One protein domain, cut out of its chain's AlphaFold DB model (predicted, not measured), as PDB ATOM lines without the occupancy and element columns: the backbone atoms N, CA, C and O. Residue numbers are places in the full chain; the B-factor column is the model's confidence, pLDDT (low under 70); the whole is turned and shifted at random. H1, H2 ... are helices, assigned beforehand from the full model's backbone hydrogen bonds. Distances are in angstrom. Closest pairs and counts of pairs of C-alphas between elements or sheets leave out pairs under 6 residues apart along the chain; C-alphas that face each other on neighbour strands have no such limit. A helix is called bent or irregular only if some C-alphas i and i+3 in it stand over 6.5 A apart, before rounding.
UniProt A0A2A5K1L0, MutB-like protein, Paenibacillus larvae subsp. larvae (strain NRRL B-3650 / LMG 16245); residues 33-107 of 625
ATOM      1  N   SER A  33     300.204 289.021 434.681       91.62
ATOM      2  CA  SER A  33     300.054 289.507 436.054       91.62
ATOM      3  C   SER A  33     299.345 290.864 436.105       91.62
ATOM      4  O   SER A  33     299.582 291.737 435.264       91.62
ATOM      5  N   ILE A  34     298.553 291.080 437.157       90.94
ATOM      6  CA  ILE A  34     297.956 292.381 437.479       90.94
ATOM      7  C   ILE A  34     299.014 293.478 437.694       90.94
ATOM      8  O   ILE A  34     298.730 294.656 437.495       90.94
ATOM      9  N   GLU A  35     300.258 293.114 438.017       90.25
ATOM     10  CA  GLU A  35     301.369 294.068 438.122       90.25
ATOM     11  C   GLU A  35     301.664 294.759 436.782       90.25
ATOM     12  O   GLU A  35     301.936 295.959 436.765       90.25
ATOM     13  N   LYS A  36     301.498 294.065 435.641       89.50
ATOM     14  CA  LYS A  36     301.604 294.707 434.316       89.50
ATOM     15  C   LYS A  36     300.533 295.790 434.138       89.50
ATOM     16  O   LYS A  36     300.793 296.814 433.516       89.50
ATOM     17  N   TYR A  37     299.333 295.596 434.691       88.88
ATOM     18  CA  TYR A  37     298.292 296.625 434.668       88.88
ATOM     19  C   TYR A  37     298.654 297.830 435.542       88.88
ATOM     20  O   TYR A  37     298.538 298.964 435.078       88.88
ATOM     21  N   LYS A  38     299.150 297.602 436.766       87.69
ATOM     22  CA  LYS A  38     299.586 298.687 437.660       87.69
ATOM     23  C   LYS A  38     300.655 299.556 436.999       87.69
ATOM     24  O   LYS A  38     300.455 300.764 436.887       87.69
ATOM     25  N   GLN A  39     301.682 298.929 436.422       85.00
ATOM     26  CA  GLN A  39     302.754 299.603 435.676       85.00
ATOM     27  C   GLN A  39     302.226 300.470 434.518       85.00
ATOM     28  O   GLN A  39     302.703 301.584 434.303       85.00
ATOM     29  N   LEU A  40     301.199 300.005 433.790       82.88
ATOM     30  CA  LEU A  40     300.557 300.802 432.737       82.88
ATOM     31  C   LEU A  40     299.860 302.054 433.296       82.88
ATOM     32  O   LEU A  40     299.853 303.099 432.647       82.88
ATOM     33  N   THR A  41     299.253 301.959 434.482       78.06
ATOM     34  CA  THR A  41     298.422 303.029 435.064       78.06
ATOM     35  C   THR A  41     299.166 304.019 435.956       78.06
ATOM     36  O   THR A  41     298.751 305.176 436.039       78.06
ATOM     37  N   GLU A  42     300.273 303.612 436.579       72.38
ATOM     38  CA  GLU A  42     301.095 304.462 437.457       72.38
ATOM     39  C   GLU A  42     301.698 305.669 436.717       72.38
ATOM     40  O   GLU A  42     301.971 306.702 437.323       72.38
ATOM     41  N   SER A  43     301.799 305.593 435.387       61.03
ATOM     42  CA  SER A  43     302.273 306.680 434.520       61.03
ATOM     43  C   SER A  43     301.299 307.876 434.388       61.03
ATOM     44  O   SER A  43     301.659 308.892 433.788       61.03
ATOM     45  N   GLY A  44     300.071 307.797 434.926       55.78
ATOM     46  CA  GLY A  44     299.057 308.865 434.863       55.78
ATOM     47  C   GLY A  44     298.618 309.253 433.435       55.78
ATOM     48  O   GLY A  44     299.075 308.695 432.439       55.78
ATOM     49  N   LYS A  45     297.711 310.234 433.287       50.81
ATOM     50  CA  LYS A  45     297.494 310.932 431.998       50.81
ATOM     51  C   LYS A  45     298.239 312.269 432.024       50.81
ATOM     52  O   LYS A  45     298.068 312.999 432.997       50.81
ATOM     53  N   PRO A  46     299.018 312.613 430.976       50.97
ATOM     54  CA  PRO A  46     299.031 312.015 429.629       50.97
ATOM     55  C   PRO A  46     299.991 310.812 429.405       50.97
ATOM     56  O   PRO A  46     300.184 310.410 428.262       50.97
ATOM     57  N   GLY A  47     300.553 310.198 430.453       69.25
ATOM     58  CA  GLY A  47     301.654 309.221 430.384       69.25
ATOM     59  C   GLY A  47     301.354 307.751 430.033       69.25
ATOM     60  O   GLY A  47     302.300 306.987 429.893       69.25
ATOM     61  N   ILE A  48     300.101 307.318 429.837       80.38
ATOM     62  CA  ILE A  48     299.795 305.898 429.518       80.38
ATOM     63  C   ILE A  48     300.161 305.473 428.079       80.38
ATOM     64  O   ILE A  48     300.292 304.282 427.798       80.38
ATOM     65  N   LEU A  49     300.311 306.419 427.143       85.81
ATOM     66  CA  LEU A  49     300.494 306.095 425.721       85.81
ATOM     67  C   LEU A  49     301.839 305.412 425.430       85.81
ATOM     68  O   LEU A  49     301.857 304.442 424.683       85.81
ATOM     69  N   GLY A  50     302.935 305.885 426.032       88.06
ATOM     70  CA  GLY A  50     304.267 305.284 425.866       88.06
ATOM     71  C   GLY A  50     304.302 303.811 426.294       88.06
ATOM     72  O   GLY A  50     304.546 302.956 425.446       88.06
ATOM     73  N   PRO A  51     303.923 303.489 427.546       88.38
ATOM     74  CA  PRO A  51     303.831 302.106 428.012       88.38
ATOM     75  C   PRO A  51     302.908 301.220 427.163       88.38
ATOM     76  O   PRO A  51     303.200 300.045 426.954       88.38
ATOM     77  N   LEU A  52     301.798 301.759 426.638       89.56
ATOM     78  CA  LEU A  52     300.939 301.011 425.710       89.56
ATOM     79  C   LEU A  52     301.634 300.732 424.370       89.56
ATOM     80  O   LEU A  52     301.481 299.639 423.833       89.56
ATOM     81  N   ILE A  53     302.395 301.682 423.825       92.00
ATOM     82  CA  ILE A  53     303.182 301.448 422.608       92.00
ATOM     83  C   ILE A  53     304.207 300.339 422.865       92.00
ATOM     84  O   ILE A  53     304.269 299.399 422.075       92.00
ATOM     85  N   ASP A  54     304.912 300.362 423.995       91.94
ATOM     86  CA  ASP A  54     305.888 299.323 424.348       91.94
ATOM     87  C   ASP A  54     305.233 297.935 424.427       91.94
ATOM     88  O   ASP A  54     305.697 296.980 423.803       91.94
ATOM     89  N   GLN A  55     304.086 297.822 425.109       93.19
ATOM     90  CA  GLN A  55     303.333 296.562 425.171       93.19
ATOM     91  C   GLN A  55     302.782 296.125 423.804       93.19
ATOM     92  O   GLN A  55     302.562 294.938 423.591       93.19
ATOM     93  N   SER A  56     302.570 297.040 422.852       94.88
ATOM     94  CA  SER A  56     302.124 296.683 421.494       94.88
ATOM     95  C   SER A  56     303.199 295.958 420.666       94.88
ATOM     96  O   SER A  56     302.892 295.359 419.625       94.88
ATOM     97  N   HIS A  57     304.447 295.994 421.143       95.56
ATOM     98  CA  HIS A  57     305.593 295.282 420.585       95.56
ATOM     99  C   HIS A  57     305.926 293.979 421.331       95.56
ATOM    100  O   HIS A  57     306.701 293.185 420.804       95.56
ATOM    101  N   ASP A  58     305.332 293.727 422.505       96.31
ATOM    102  CA  ASP A  58     305.524 292.486 423.270       96.31
ATOM    103  C   ASP A  58     304.965 291.284 422.469       96.31
ATOM    104  O   ASP A  58     303.770 291.264 422.148       96.31
ATOM    105  N   PRO A  59     305.790 290.279 422.114       97.19
ATOM    106  CA  PRO A  59     305.351 289.176 421.258       97.19
ATOM    107  C   PRO A  59     304.202 288.348 421.852       97.19
ATOM    108  O   PRO A  59     303.293 287.950 421.122       97.19
ATOM    109  N   VAL A  60     304.191 288.141 423.175       97.06
ATOM    110  CA  VAL A  60     303.131 287.404 423.888       97.06
ATOM    111  C   VAL A  60     301.805 288.151 423.760       97.06
ATOM    112  O   VAL A  60     300.775 287.562 423.425       97.06
ATOM    113  N   VAL A  61     301.830 289.469 423.984       97.19
ATOM    114  CA  VAL A  61     300.658 290.346 423.835       97.19
ATOM    115  C   VAL A  61     300.143 290.328 422.397       97.19
ATOM    116  O   VAL A  61     298.935 290.222 422.165       97.19
ATOM    117  N   ARG A  62     301.047 290.409 421.420       97.88
ATOM    118  CA  ARG A  62     300.688 290.417 420.000       97.88
ATOM    119  C   ARG A  62     300.067 289.104 419.545       97.88
ATOM    120  O   ARG A  62     299.030 289.144 418.885       97.88
ATOM    121  N   GLU A  63     300.636 287.959 419.920       98.19
ATOM    122  CA  GLU A  63     300.054 286.651 419.603       98.19
ATOM    123  C   GLU A  63     298.677 286.483 420.260       98.19
ATOM    124  O   GLU A  63     297.721 286.075 419.600       98.19
ATOM    125  N   ALA A  64     298.525 286.882 421.528       97.50
ATOM    126  CA  ALA A  64     297.237 286.813 422.214       97.50
ATOM    127  C   ALA A  64     296.154 287.665 421.532       97.50
ATOM    128  O   ALA A  64     294.992 287.252 421.433       97.50
ATOM    129  N   ILE A  65     296.526 288.834 421.003       97.56
ATOM    130  CA  ILE A  65     295.625 289.652 420.187       97.56
ATOM    131  C   ILE A  65     295.390 289.013 418.818       97.56
ATOM    132  O   ILE A  65     294.258 289.034 418.351       97.56
ATOM    133  N   ALA A  66     296.390 288.392 418.186       96.88
ATOM    134  CA  ALA A  66     296.213 287.701 416.905       96.88
ATOM    135  C   ALA A  66     295.110 286.640 416.988       96.88
ATOM    136  O   ALA A  66     294.202 286.617 416.155       96.88
ATOM    137  N   VAL A  67     295.165 285.820 418.041       96.81
ATOM    138  CA  VAL A  67     294.208 284.742 418.309       96.81
ATOM    139  C   VAL A  67     292.792 285.271 418.531       96.81
ATOM    140  O   VAL A  67     291.819 284.647 418.117       96.81
ATOM    141  N   THR A  68     292.654 286.437 419.157       94.38
ATOM    142  CA  THR A  68     291.351 286.966 419.580       94.38
ATOM    143  C   THR A  68     290.746 287.999 418.628       94.38
ATOM    144  O   THR A  68     289.521 288.120 418.552       94.38
ATOM    145  N   SER A  69     291.575 288.766 417.915       95.19
ATOM    146  CA  SER A  69     291.180 289.807 416.967       95.19
ATOM    147  C   SER A  69     292.345 290.246 416.064       95.19
ATOM    148  O   SER A  69     293.079 291.190 416.363       95.19
ATOM    149  N   LEU A  70     292.442 289.639 414.876       94.81
ATOM    150  CA  LEU A  70     293.380 290.085 413.833       94.81
ATOM    151  C   LEU A  70     293.158 291.550 413.424       94.81
ATOM    152  O   LEU A  70     294.119 292.285 413.232       94.81
ATOM    153  N   SER A  71     291.902 292.004 413.363       94.44
ATOM    154  CA  SER A  71     291.584 293.397 413.022       94.44
ATOM    155  C   SER A  71     292.123 294.398 414.046       94.44
ATOM    156  O   SER A  71     292.566 295.481 413.664       94.44
ATOM    157  N   LEU A  72     292.114 294.056 415.341       95.88
ATOM    158  CA  LEU A  72     292.755 294.881 416.361       95.88
ATOM    159  C   LEU A  72     294.275 294.859 416.195       95.88
ATOM    160  O   LEU A  72     294.892 295.923 416.247       95.88
ATOM    161  N   LEU A  73     294.864 293.685 415.956       96.12
ATOM    162  CA  LEU A  73     296.306 293.543 415.759       96.12
ATOM    163  C   LEU A  73     296.815 294.405 414.593       96.12
ATOM    164  O   LEU A  73     297.807 295.118 414.734       96.12
ATOM    165  N   ASP A  74     296.100 294.396 413.466       95.69
ATOM    166  CA  ASP A  74     296.414 295.208 412.283       95.69
ATOM    167  C   ASP A  74     296.201 296.710 412.523       95.69
ATOM    168  O   ASP A  74     296.760 297.548 411.816       95.69
ATOM    169  N   SER A  75     295.415 297.074 413.541       95.88
ATOM    170  CA  SER A  75     295.186 298.468 413.922       95.88
ATOM    171  C   SER A  75     296.234 299.033 414.886       95.88
ATOM    172  O   SER A  75     296.301 300.257 415.010       95.88
ATOM    173  N   LEU A  76     297.068 298.196 415.528       95.25
ATOM    174  CA  LEU A  76     298.077 298.634 416.507       95.25
ATOM    175  C   LEU A  76     299.080 299.673 415.973       95.25
ATOM    176  O   LEU A  76     299.404 300.588 416.727       95.25
ATOM    177  N   PRO A  77     299.517 299.650 414.694       94.75
ATOM    178  CA  PRO A  77     300.354 300.722 414.150       94.75
ATOM    179  C   PRO A  77     299.717 302.119 414.236       94.75
ATOM    180  O   PRO A  77     300.423 303.119 414.214       94.75
ATOM    181  N   ASN A  78     298.387 302.221 414.372       93.94
ATOM    182  CA  ASN A  78     297.719 303.513 414.543       93.94
ATOM    183  C   ASN A  78     297.918 304.126 415.938       93.94
ATOM    184  O   ASN A  78     297.563 305.288 416.115       93.94
ATOM    185  N   LEU A  79     298.487 303.406 416.916       92.00
ATOM    186  CA  LEU A  79     298.788 303.952 418.248       92.00
ATOM    187  C   LEU A  79     299.725 305.168 418.180       92.00
ATOM    188  O   LEU A  79     299.578 306.101 418.969       92.00
ATOM    189  N   THR A  80     300.640 305.190 417.209       91.12
ATOM    190  CA  THR A  80     301.593 306.288 416.970       91.12
ATOM    191  C   THR A  80     301.165 307.229 415.838       91.12
ATOM    192  O   THR A  80     301.840 308.222 415.577       91.12
ATOM    193  N   ASN A  81     300.036 306.962 415.170       88.25
ATOM    194  CA  ASN A  81     299.583 307.722 414.005       88.25
ATOM    195  C   ASN A  81     298.806 308.985 414.413       88.25
ATOM    196  O   ASN A  81     297.574 308.982 414.498       88.25
ATOM    197  N   MET A  82     299.540 310.075 414.643       84.38
ATOM    198  CA  MET A  82     298.971 311.367 415.041       84.38
ATOM    199  C   MET A  82     298.147 312.053 413.940       84.38
ATOM    200  O   MET A  82     297.283 312.872 414.251       84.38
ATOM    201  N   ASP A  83     298.350 311.687 412.672       89.88
ATOM    202  CA  ASP A  83     297.636 312.282 411.535       89.88
ATOM    203  C   ASP A  83     296.175 311.807 411.444       89.88
ATOM    204  O   ASP A  83     295.349 312.408 410.754       89.88
ATOM    205  N   GLN A  84     295.823 310.721 412.145       90.88
ATOM    206  CA  GLN A  84     294.474 310.145 412.157       90.88
ATOM    207  C   GLN A  84     293.957 309.960 413.593       90.88
ATOM    208  O   GLN A  84     293.785 308.825 414.051       90.88
ATOM    209  N   PRO A  85     293.601 311.054 414.297       89.25
ATOM    210  CA  PRO A  85     293.293 311.031 415.731       89.25
ATOM    211  C   PRO A  85     292.124 310.105 416.090       89.25
ATOM    212  O   PRO A  85     292.124 309.476 417.144       89.25
ATOM    213  N   ARG A  86     291.137 309.954 415.194       92.50
ATOM    214  CA  ARG A  86     290.024 309.006 415.391       92.50
ATOM    215  C   ARG A  86     290.489 307.548 415.393       92.50
ATOM    216  O   ARG A  86     290.029 306.771 416.224       92.50
ATOM    217  N   LYS A  87     291.386 307.170 414.474       92.12
ATOM    218  CA  LYS A  87     291.921 305.800 414.407       92.12
ATOM    219  C   LYS A  87     292.874 305.522 415.562       92.12
ATOM    220  O   LYS A  87     292.830 304.430 416.118       92.12
ATOM    221  N   GLN A  88     293.673 306.515 415.949       93.00
ATOM    222  CA  GLN A  88     294.528 306.434 417.127       93.00
ATOM    223  C   GLN A  88     293.700 306.206 418.399       93.00
ATOM    224  O   GLN A  88     293.958 305.254 419.128       93.00
ATOM    225  N   ASP A  89     292.653 307.005 418.640       91.06
ATOM    226  CA  ASP A  89     291.764 306.835 419.799       91.06
ATOM    227  C   ASP A  89     291.075 305.457 419.812       91.06
ATOM    228  O   ASP A  89     291.001 304.803 420.855       91.06
ATOM    229  N   GLN A  90     290.630 304.970 418.648       93.50
ATOM    230  CA  GLN A  90     290.045 303.635 418.525       93.50
ATOM    231  C   GLN A  90     291.059 302.523 418.839       93.50
ATOM    232  O   GLN A  90     290.718 301.593 419.573       93.50
ATOM    233  N   ALA A  91     292.292 302.628 418.334       94.12
ATOM    234  CA  ALA A  91     293.367 301.680 418.620       94.12
ATOM    235  C   ALA A  91     293.740 301.693 420.111       94.12
ATOM    236  O   ALA A  91     293.820 300.629 420.719       94.12
ATOM    237  N   ILE A  92     293.862 302.876 420.729       92.69
ATOM    238  CA  ILE A  92     294.138 303.025 422.168       92.69
ATOM    239  C   ILE A  92     293.040 302.347 422.994       92.69
ATOM    240  O   ILE A  92     293.334 301.515 423.850       92.69
ATOM    241  N   LYS A  93     291.765 302.663 422.733       92.94
ATOM    242  CA  LYS A  93     290.630 302.080 423.471       92.94
ATOM    243  C   LYS A  93     290.529 300.571 423.265       92.94
ATOM    244  O   LYS A  93     290.262 299.846 424.223       92.94
ATOM    245  N   GLY A  94     290.717 300.102 422.034       94.88
ATOM    246  CA  GLY A  94     290.698 298.681 421.695       94.88
ATOM    247  C   GLY A  94     291.813 297.917 422.401       94.88
ATOM    248  O   GLY A  94     291.540 296.948 423.108       94.88
ATOM    249  N   PHE A  95     293.050 298.393 422.280       95.62
ATOM    250  CA  PHE A  95     294.222 297.753 422.867       95.62
ATOM    251  C   PHE A  95     294.182 297.772 424.399       95.62
ATOM    252  O   PHE A  95     294.383 296.735 425.028       95.62
ATOM    253  N   LEU A  96     293.791 298.895 425.015       93.19
ATOM    254  CA  LEU A  96     293.643 298.992 426.470       93.19
ATOM    255  C   LEU A  96     292.614 297.990 427.019       93.19
ATOM    256  O   LEU A  96     292.850 297.380 428.059       93.19
ATOM    257  N   ARG A  97     291.491 297.766 426.320       95.00
ATOM    258  CA  ARG A  97     290.501 296.743 426.713       95.00
ATOM    259  C   ARG A  97     291.096 295.335 426.718       95.00
ATOM    260  O   ARG A  97     290.754 294.544 427.594       95.00
ATOM    261  N   TYR A  98     291.974 295.025 425.768       95.94
ATOM    262  CA  TYR A  98     292.658 293.735 425.726       95.94
ATOM    263  C   TYR A  98     293.753 293.621 426.784       95.94
ATOM    264  O   TYR A  98     293.836 292.578 427.427       95.94
ATOM    265  N   MET A  99     294.511 294.687 427.055       95.38
ATOM    266  CA  MET A  99     295.458 294.706 428.176       95.38
ATOM    267  C   MET A  99     294.747 294.481 429.512       95.38
ATOM    268  O   MET A  99     295.170 293.629 430.291       95.38
ATOM    269  N   LEU A 100     293.616 295.158 429.747       94.38
ATOM    270  CA  LEU A 100     292.758 294.911 430.909       94.38
ATOM    271  C   LEU A 100     292.307 293.451 430.965       94.38
ATOM    272  O   LEU A 100     292.426 292.807 432.006       94.38
ATOM    273  N   ARG A 101     291.832 292.896 429.845       95.75
ATOM    274  CA  ARG A 101     291.402 291.495 429.783       95.75
ATOM    275  C   ARG A 101     292.526 290.535 430.178       95.75
ATOM    276  O   ARG A 101     292.302 289.691 431.036       95.75
ATOM    277  N   MET A 102     293.705 290.684 429.577       96.31
ATOM    278  CA  MET A 102     294.849 289.792 429.781       96.31
ATOM    279  C   MET A 102     295.459 289.885 431.179       96.31
ATOM    280  O   MET A 102     296.176 288.972 431.560       96.31
ATOM    281  N   THR A 103     295.180 290.949 431.936       95.25
ATOM    282  CA  THR A 103     295.764 291.193 433.270       95.25
ATOM    283  C   THR A 103     294.781 291.023 434.428       95.25
ATOM    284  O   THR A 103     295.211 290.855 435.565       95.25
ATOM    285  N   THR A 104     293.467 291.082 434.176       92.94
ATOM    286  CA  THR A 104     292.460 291.112 435.257       92.94
ATOM    287  C   THR A 104     291.303 290.142 435.077       92.94
ATOM    288  O   THR A 104     290.621 289.832 436.051       92.94
ATOM    289  N   ARG A 105     291.042 289.649 433.858       93.69
ATOM    290  CA  ARG A 105     289.841 288.856 433.583       93.69
ATOM    291  C   ARG A 105     290.190 287.383 433.351       93.69
ATOM    292  O   ARG A 105     290.605 287.040 432.248       93.69
ATOM    293  N   PRO A 106     289.914 286.484 434.314       92.50
ATOM    294  CA  PRO A 106     290.238 285.063 434.184       92.50
ATOM    295  C   PRO A 106     289.282 284.283 433.262       92.50
ATOM    296  O   PRO A 106     289.395 283.072 433.153       92.50
ATOM    297  N   THR A 107     288.298 284.916 432.609       93.12
ATOM    298  CA  THR A 107     287.334 284.204 431.748       93.12
ATOM    299  C   THR A 107     288.009 283.660 430.470       93.12
ATOM    300  O   THR A 107     288.364 284.494 429.623       93.12
TER     301      THR A 107
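What this domain is: This is residues 33 to 107 of the 625 residues of the protein "MutB-like protein" of Paenibacillus larvae subsp. larvae (strain NRRL B-3650 / LMG 16245) (UniProt A0A2A5K1L0). What does the model look like? One long helix, H6, runs along the longest axis, and three shorter helices, H1, H3 and H5, pack on it at successive places, H5 on its first half, H3 near its middle and H1 on its last residues. H4 packs on H5, while the small H2 sits at the turn between H1 and H3, farthest from the middle. What are the parts and the size? The printed part has 75 residues with six named helices, H1 to H6 in chain order, and no named strand: the class is all helix. It is compact, with a radius of gyration of the C-alphas of 11.8 A, and rounded, spanning 35 by 29 by 19 A.

Where its parts are: Where do the first helices lie? H1 is residues 34 to 42, 12.5 A long, and begins at C-alpha 34 at (297.956, 292.381, 437.479). H2 is residues 44 to 47, and H3 is residues 49 to 56, 10.4 A long. Which helices follow? H4 is residues 59 to 68, 14.3 A long, and H5 is residues 70 to 80, 18.4 A long. H6, residues 85 to 104, is 27.9 A long and ends at C-alpha 104 at (292.460, 291.112, 435.257).

How they stand to each other: What touches H6? H6 and H5 are the hubs, touching three helices each. With residues 99 to 104 alone H6 touches H1, closest at the C-alphas of Ile 34 and Thr 103, 4.9 A, opposite ways at a tilt of 38 degrees, only just steep. With residues 92 to 96 alone it touches H3, closest at the C-alphas of Leu 52 and Leu 96, 7.6 A, and with residues 87 to 95 alone H5, closest at those of Asn 78 and Gln 88, 5.0 A. What else touches H5? H4 does, opposite ways at a steep tilt of 47 degrees, the closest C-alphas being those of Ile 65 and Leu 73, 5.9 A. H3 does too, closest at the C-alphas of Ile 53 and Leu 79, 6.7 A. How do H2 and the helix backbones stand? H2 touches no helix and meets H1 and H3 only through their links. In H1, H3, H4 and H6 every O i to N i+4 pair is within hydrogen-bond range; H2 is too short for one, and irregular H5, with C-alphas 74 and 77 7.0 A apart, has 3 of 7, beside 5 of 8 O i to N i+3 pairs.

The domain as a whole: How far does it reach? The two C-alphas farthest apart, those of Asp 83 and Pro 106, are 36.2 A apart. Is anything cut, long or uncertain? The printed part has no cut, and the five links are tight. Mean pLDDT of the printed part is 90.1, with residues 43 to 47 under 70.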